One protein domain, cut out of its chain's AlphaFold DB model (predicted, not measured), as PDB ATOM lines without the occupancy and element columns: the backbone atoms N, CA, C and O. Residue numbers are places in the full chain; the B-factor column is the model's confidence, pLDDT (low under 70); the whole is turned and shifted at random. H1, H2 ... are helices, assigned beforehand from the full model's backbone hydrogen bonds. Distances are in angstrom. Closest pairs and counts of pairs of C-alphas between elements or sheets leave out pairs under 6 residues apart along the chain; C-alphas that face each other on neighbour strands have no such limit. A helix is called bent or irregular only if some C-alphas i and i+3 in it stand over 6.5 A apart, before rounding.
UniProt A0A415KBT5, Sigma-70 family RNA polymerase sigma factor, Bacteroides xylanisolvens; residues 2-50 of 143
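What this domain is: This is residues 2 to 50 of the 143 residues of the protein "Sigma-70 family RNA polymerase sigma factor" of Bacteroides xylanisolvens (UniProt A0A415KBT5). One long helix, H3, makes the longest axis of this loose hook, and a short arm made of H1 and H2 lies along one side of its first part, H1 standing crosswise to H3. The link of residues 18 to 26 folds back from H2 into the start of H3, while residues 40 to 50 stick out free at the far end. The printed part has 49 residues, with three named helices in the order H1, H2, H3 and no named strand; the class is all helix, with 33 of the residues in the named helices. The whole is loose, with a radius of gyration of the C-alphas of 12.7 A, and elongated, with spans of 42 by 21 by 15 A.

Where its parts are: The printed part begins at Asn 2. H1 follows with residues 3 to 10, 10.3 A from first to last C-alpha, and its C-alpha 3 is at (136.789, 117.610, 170.492). After three residues comes H2, residues 14 to 17, 4.9 A long, with C-alpha 14 at (136.227, 101.339, 169.301). H3 takes residues 27 to 47 and is the longest helix, 29.8 A from C-alpha 27 at (149.586, 105.348, 164.422) to C-alpha 47 at (128.373, 124.926, 157.033). No helix is bent or irregular.

How they stand to each other: H1 and H2 only just touch, with 3 pairs of C-alphas within 8 A, and they touch only at the corner by their tight link; the closest C-alphas are those of Leu 8 and Arg 15, 6.4 A apart. H1 and H3 are close but not clearly touching, with 2 pairs of C-alphas within 8 A, the closest being those of Leu 4 and Ser 35 at 7.0 A. Their lines stand at 77 degrees, about perpendicular, and their centres are 11.7 A apart. H2 and H3 are near each other, with 5 pairs of C-alphas within 10 A but no pair within 8 A. In H1 and H3 every O i to N i+4 pair is within hydrogen-bond range; H2 is too short for such a pair, and its one O i to N i+3 pair is not within range.

The domain as a whole: The two C-alphas farthest apart are those of Asp 24 and Asp 50, at 42.4 A. Residues 40 to 50, of which 40 to 47 belong to H3, stand free; without them the body of 38 residues spans 28 by 19 by 13 A. The printed part has no cut, and the link from H2 to H3, nine residues, is short. The mean pLDDT of the printed part is 77.7, and residue 11 and residues 46 to 50 are under 70.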
ATOM      1  N   ASN A   2     139.465 119.151 173.979       77.81
ATOM      2  CA  ASN A   2     139.822 118.613 172.651       77.81
ATOM      3  C   ASN A   2     138.672 117.757 172.079       77.81
ATOM      4  O   ASN A   2     138.380 116.679 172.586       77.81
ATOM      5  N   GLU A   3     137.998 118.241 171.040       79.62
ATOM      6  CA  GLU A   3     136.789 117.610 170.492       79.62
ATOM      7  C   GLU A   3     137.057 116.273 169.793       79.62
ATOM      8  O   GLU A   3     136.227 115.372 169.853       79.62
ATOM      9  N   LEU A   4     138.236 116.117 169.184       79.94
ATOM     10  CA  LEU A   4     138.654 114.848 168.591       79.94
ATOM     11  C   LEU A   4     138.840 113.774 169.673       79.94
ATOM     12  O   LEU A   4     138.489 112.617 169.468       79.94
ATOM     13  N   TYR A   5     139.362 114.164 170.839       82.62
ATOM     14  CA  TYR A   5     139.483 113.270 171.990       82.62
ATOM     15  C   TYR A   5     138.107 112.797 172.476       82.62
ATOM     16  O   TYR A   5     137.914 111.607 172.713       82.62
ATOM     17  N   LEU A   6     137.135 113.712 172.577       82.31
ATOM     18  CA  LEU A   6     135.769 113.365 172.976       82.31
ATOM     19  C   LEU A   6     135.100 112.433 171.963       82.31
ATOM     20  O   LEU A   6     134.466 111.470 172.378       82.31
ATOM     21  N   GLU A   7     135.293 112.660 170.664       80.62
ATOM     22  CA  GLU A   7     134.767 111.788 169.607       80.62
ATOM     23  C   GLU A   7     135.351 110.370 169.676       80.62
ATOM     24  O   GLU A   7     134.625 109.381 169.578       80.62
ATOM     25  N   LEU A   8     136.670 110.249 169.859       79.81
ATOM     26  CA  LEU A   8     137.325 108.943 169.967       79.81
ATOM     27  C   LEU A   8     136.870 108.189 171.227       79.81
ATOM     28  O   LEU A   8     136.685 106.972 171.187       79.81
ATOM     29  N   ASN A   9     136.628 108.917 172.319       81.50
ATOM     30  CA  ASN A   9     136.151 108.365 173.583       81.50
ATOM     31  C   ASN A   9     134.639 108.052 173.586       81.50
ATOM     32  O   ASN A   9     134.212 107.131 174.276       81.50
ATOM     33  N   ALA A  10     133.823 108.760 172.795       76.62
ATOM     34  CA  ALA A  10     132.363 108.600 172.760       76.62
ATOM     35  C   ALA A  10     131.912 107.183 172.354       76.62
ATOM     36  O   ALA A  10     130.830 106.739 172.730       76.62
ATOM     37  N   GLY A  11     132.760 106.452 171.623       68.62
ATOM     38  CA  GLY A  11     132.545 105.055 171.240       68.62
ATOM     39  C   GLY A  11     133.271 104.028 172.111       68.62
ATOM     40  O   GLY A  11     133.435 102.903 171.648       68.62
ATOM     41  N   ASN A  12     133.744 104.391 173.311       76.50
ATOM     42  CA  ASN A  12     134.647 103.578 174.139       76.50
ATOM     43  C   ASN A  12     135.899 103.128 173.368       76.50
ATOM     44  O   ASN A  12     136.213 101.945 173.326       76.50
ATOM     45  N   TRP A  13     136.550 104.059 172.667       79.38
ATOM     46  CA  TRP A  13     137.773 103.806 171.899       79.38
ATOM     47  C   TRP A  13     137.657 102.795 170.749       79.38
ATOM     48  O   TRP A  13     138.642 102.590 170.050       79.38
ATOM     49  N   LYS A  14     136.460 102.284 170.419       78.56
ATOM     50  CA  LYS A  14     136.227 101.339 169.301       78.56
ATOM     51  C   LYS A  14     136.860 101.753 167.974       78.56
ATOM     52  O   LYS A  14     137.228 100.920 167.152       78.56
ATOM     53  N   ARG A  15     136.952 103.061 167.725       73.06
ATOM     54  CA  ARG A  15     137.564 103.594 166.506       73.06
ATOM     55  C   ARG A  15     139.089 103.485 166.552       73.06
ATOM     56  O   ARG A  15     139.694 103.187 165.531       73.06
ATOM     57  N   LEU A  16     139.692 103.665 167.725       80.75
ATOM     58  CA  LEU A  16     141.110 103.410 167.975       80.75
ATOM     59  C   LEU A  16     141.425 101.908 167.909       80.75
ATOM     60  O   LEU A  16     142.429 101.540 167.311       80.75
ATOM     61  N   ASP A  17     140.526 101.053 168.400       80.19
ATOM     62  CA  ASP A  17     140.663  99.587 168.331       80.19
ATOM     63  C   ASP A  17     140.689  99.044 166.893       80.19
ATOM     64  O   ASP A  17     141.171  97.942 166.645       80.19
ATOM     65  N   SER A  18     140.196  99.818 165.919       79.50
ATOM     66  CA  SER A  18     140.254  99.450 164.497       79.50
ATOM     67  C   SER A  18     141.608  99.734 163.832       79.50
ATOM     68  O   SER A  18     141.787  99.451 162.646       79.50
ATOM     69  N   PHE A  19     142.575 100.295 164.563       85.50
ATOM     70  CA  PHE A  19     143.934 100.474 164.066       85.50
ATOM     71  C   PHE A  19     144.692  99.138 164.065       85.50
ATOM     72  O   PHE A  19     145.066  98.617 165.110       85.50
ATOM     73  N   LEU A  20     144.958  98.605 162.870       80.00
ATOM     74  CA  LEU A  20     145.612  97.300 162.691       80.00
ATOM     75  C   LEU A  20     147.124  97.379 162.407       80.00
ATOM     76  O   LEU A  20     147.778  96.345 162.344       80.00
ATOM     77  N   GLY A  21     147.688  98.575 162.186       81.56
ATOM     78  CA  GLY A  21     149.126  98.754 161.913       81.56
ATOM     79  C   GLY A  21     149.660  98.051 160.652       81.56
ATOM     80  O   GLY A  21     150.861  97.836 160.532       81.56
ATOM     81  N   ILE A  22     148.783  97.671 159.719       77.69
ATOM     82  CA  ILE A  22     149.132  96.912 158.507       77.69
ATOM     83  C   ILE A  22     149.928  97.799 157.530       77.69
ATOM     84  O   ILE A  22     149.660  98.997 157.423       77.69
ATOM     85  N   ASN A  23     150.871  97.202 156.789       72.25
ATOM     86  CA  ASN A  23     151.711  97.858 155.770       72.25
ATOM     87  C   ASN A  23     152.555  99.031 156.309       72.25
ATOM     88  O   ASN A  23     152.578 100.099 155.701       72.25
ATOM     89  N   ASP A  24     153.195  98.860 157.469       78.94
ATOM     90  CA  ASP A  24     154.028  99.887 158.124       78.94
ATOM     91  C   ASP A  24     153.289 101.213 158.405       78.94
ATOM     92  O   ASP A  24     153.886 102.281 158.567       78.94
ATOM     93  N   CYS A  25     151.956 101.167 158.495       79.31
ATOM     94  CA  CYS A  25     151.155 102.338 158.809       79.31
ATOM     95  C   CYS A  25     151.329 102.713 160.283       79.31
ATOM     96  O   CYS A  25     150.749 102.102 161.181       79.31
ATOM     97  N   HIS A  26     152.118 103.752 160.544       87.75
ATOM     98  CA  HIS A  26     152.279 104.286 161.890       87.75
ATOM     99  C   HIS A  26     150.978 104.905 162.417       87.75
ATOM    100  O   HIS A  26     150.256 105.591 161.688       87.75
ATOM    101  N   LEU A  27     150.741 104.766 163.727       82.88
ATOM    102  CA  LEU A  27     149.586 105.348 164.422       82.88
ATOM    103  C   LEU A  27     149.421 106.844 164.123       82.88
ATOM    104  O   LEU A  27     148.305 107.315 163.941       82.88
ATOM    105  N   LYS A  28     150.531 107.586 164.010       83.12
ATOM    106  CA  LYS A  28     150.523 109.007 163.634       83.12
ATOM    107  C   LYS A  28     149.868 109.236 162.268       83.12
ATOM    108  O   LYS A  28     149.026 110.117 162.148       83.12
ATOM    109  N   THR A  29     150.238 108.445 161.265       82.25
ATOM    110  CA  THR A  29     149.714 108.545 159.895       82.25
ATOM    111  C   THR A  29     148.226 108.225 159.865       82.25
ATOM    112  O   THR A  29     147.432 108.997 159.329       82.25
ATOM    113  N   TRP A  30     147.834 107.128 160.512       87.19
ATOM    114  CA  TRP A  30     146.432 106.747 160.645       87.19
ATOM    115  C   TRP A  30     145.616 107.823 161.376       87.19
ATOM    116  O   TRP A  30     144.564 108.243 160.895       87.19
ATOM    117  N   LEU A  31     146.138 108.349 162.487       85.44
ATOM    118  CA  LEU A  31     145.472 109.379 163.276       85.44
ATOM    119  C   LEU A  31     145.322 110.682 162.490       85.44
ATOM    120  O   LEU A  31     144.274 111.316 162.584       85.44
ATOM    121  N   SER A  32     146.308 111.071 161.675       81.50
ATOM    122  CA  SER A  32     146.190 112.232 160.783       81.50
ATOM    123  C   SER A  32     145.034 112.077 159.793       81.50
ATOM    124  O   SER A  32     144.249 113.010 159.626       81.50
ATOM    125  N   VAL A  33     144.872 110.892 159.196       82.56
ATOM    126  CA  VAL A  33     143.765 110.603 158.270       82.56
ATOM    127  C   VAL A  33     142.417 110.613 158.995       82.56
ATOM    128  O   VAL A  33     141.471 111.242 158.523       82.56
ATOM    129  N   VAL A  34     142.311 109.962 160.153       84.06
ATOM    130  CA  VAL A  34     141.070 109.927 160.949       84.06
ATOM    131  C   VAL A  34     140.667 111.326 161.416       84.06
ATOM    132  O   VAL A  34     139.496 111.697 161.306       84.06
ATOM    133  N   SER A  35     141.636 112.120 161.875       82.44
ATOM    134  CA  SER A  35     141.424 113.506 162.297       82.44
ATOM    135  C   SER A  35     140.923 114.360 161.138       82.44
ATOM    136  O   SER A  35     139.930 115.067 161.286       82.44
ATOM    137  N   TRP A  36     141.554 114.250 159.965       81.94
ATOM    138  CA  TRP A  36     141.131 114.958 158.759       81.94
ATOM    139  C   TRP A  36     139.664 114.681 158.419       81.94
ATOM    140  O   TRP A  36     138.872 115.612 158.288       81.94
ATOM    141  N   HIS A  37     139.266 113.407 158.362       81.75
ATOM    142  CA  HIS A  37     137.883 113.035 158.054       81.75
ATOM    143  C   HIS A  37     136.890 113.541 159.106       81.75
ATOM    144  O   HIS A  37     135.805 114.002 158.750       81.75
ATOM    145  N   PHE A  38     137.252 113.481 160.391       84.06
ATOM    146  CA  PHE A  38     136.424 114.025 161.466       84.06
ATOM    147  C   PHE A  38     136.193 115.533 161.297       84.06
ATOM    148  O   PHE A  38     135.046 115.980 161.277       84.06
ATOM    149  N   PHE A  39     137.261 116.311 161.109       83.75
ATOM    150  CA  PHE A  39     137.160 117.765 161.004       83.75
ATOM    151  C   PHE A  39     136.495 118.226 159.702       83.75
ATOM    152  O   PHE A  39     135.734 119.191 159.732       83.75
ATOM    153  N   VAL A  40     136.702 117.528 158.580       80.00
ATOM    154  CA  VAL A  40     135.999 117.823 157.317       80.00
ATOM    155  C   VAL A  40     134.500 117.578 157.458       80.00
ATOM    156  O   VAL A  40     133.707 118.448 157.106       80.00
ATOM    157  N   LYS A  41     134.099 116.433 158.023       80.62
ATOM    158  CA  LYS A  41     132.684 116.117 158.249       80.62
ATOM    159  C   LYS A  41     132.033 117.129 159.190       80.62
ATOM    160  O   LYS A  41     130.949 117.626 158.902       80.62
ATOM    161  N   LYS A  42     132.709 117.470 160.290       80.69
ATOM    162  CA  LYS A  42     132.219 118.467 161.244       80.69
ATOM    163  C   LYS A  42     132.079 119.845 160.601       80.69
ATOM    164  O   LYS A  42     131.062 120.496 160.792       80.69
ATOM    165  N   LYS A  43     133.053 120.255 159.783       75.81
ATOM    166  CA  LYS A  43     132.992 121.496 159.007       75.81
ATOM    167  C   LYS A  43     131.775 121.518 158.077       75.81
ATOM    168  O   LYS A  43     131.076 122.517 158.068       75.81
ATOM    169  N   MET A  44     131.494 120.441 157.342       72.62
ATOM    170  CA  MET A  44     130.332 120.391 156.442       72.62
ATOM    171  C   MET A  44     128.999 120.501 157.191       72.62
ATOM    172  O   MET A  44     128.151 121.287 156.794       72.62
ATOM    173  N   VAL A  45     128.852 119.805 158.323       73.88
ATOM    174  CA  VAL A  45     127.641 119.883 159.167       73.88
ATOM    175  C   VAL A  45     127.434 121.284 159.754       73.88
ATOM    176  O   VAL A  45     126.300 121.724 159.918       73.88
ATOM    177  N   LEU A  46     128.521 121.989 160.080       63.62
ATOM    178  CA  LEU A  46     128.464 123.370 160.568       63.62
ATOM    179  C   LEU A  46     128.184 124.374 159.439       63.62
ATOM    180  O   LEU A  46     127.550 125.391 159.682       63.62
ATOM    181  N   MET A  47     128.617 124.083 158.210       59.50
ATOM    182  CA  MET A  47     128.373 124.926 157.033       59.50
ATOM    183  C   MET A  47     126.942 124.821 156.485       59.50
ATOM    184  O   MET A  47     126.503 125.729 155.794       59.50
ATOM    185  N   GLU A  48     126.206 123.747 156.782       58.66
ATOM    186  CA  GLU A  48     124.810 123.582 156.344       58.66
ATOM    187  C   GLU A  48     123.796 124.362 157.200       58.66
ATOM    188  O   GLU A  48     122.618 124.399 156.842       58.66
ATOM    189  N   LYS A  49     124.208 124.957 158.333       54.94
ATOM    190  CA  LYS A  49     123.258 125.396 159.363       54.94
ATOM    191  C   LYS A  49     122.981 126.881 159.516       54.94
ATOM    192  O   LYS A  49     121.926 127.160 160.066       54.94
ATOM    193  N   ASP A  50     123.782 127.808 159.004       45.44
ATOM    194  CA  ASP A  50     123.465 129.230 159.179       45.44
ATOM    195  C   ASP A  50     123.954 130.101 158.017       45.44
ATOM    196  O   ASP A  50     125.055 129.931 157.489       45.44
TER     197      ASP A  50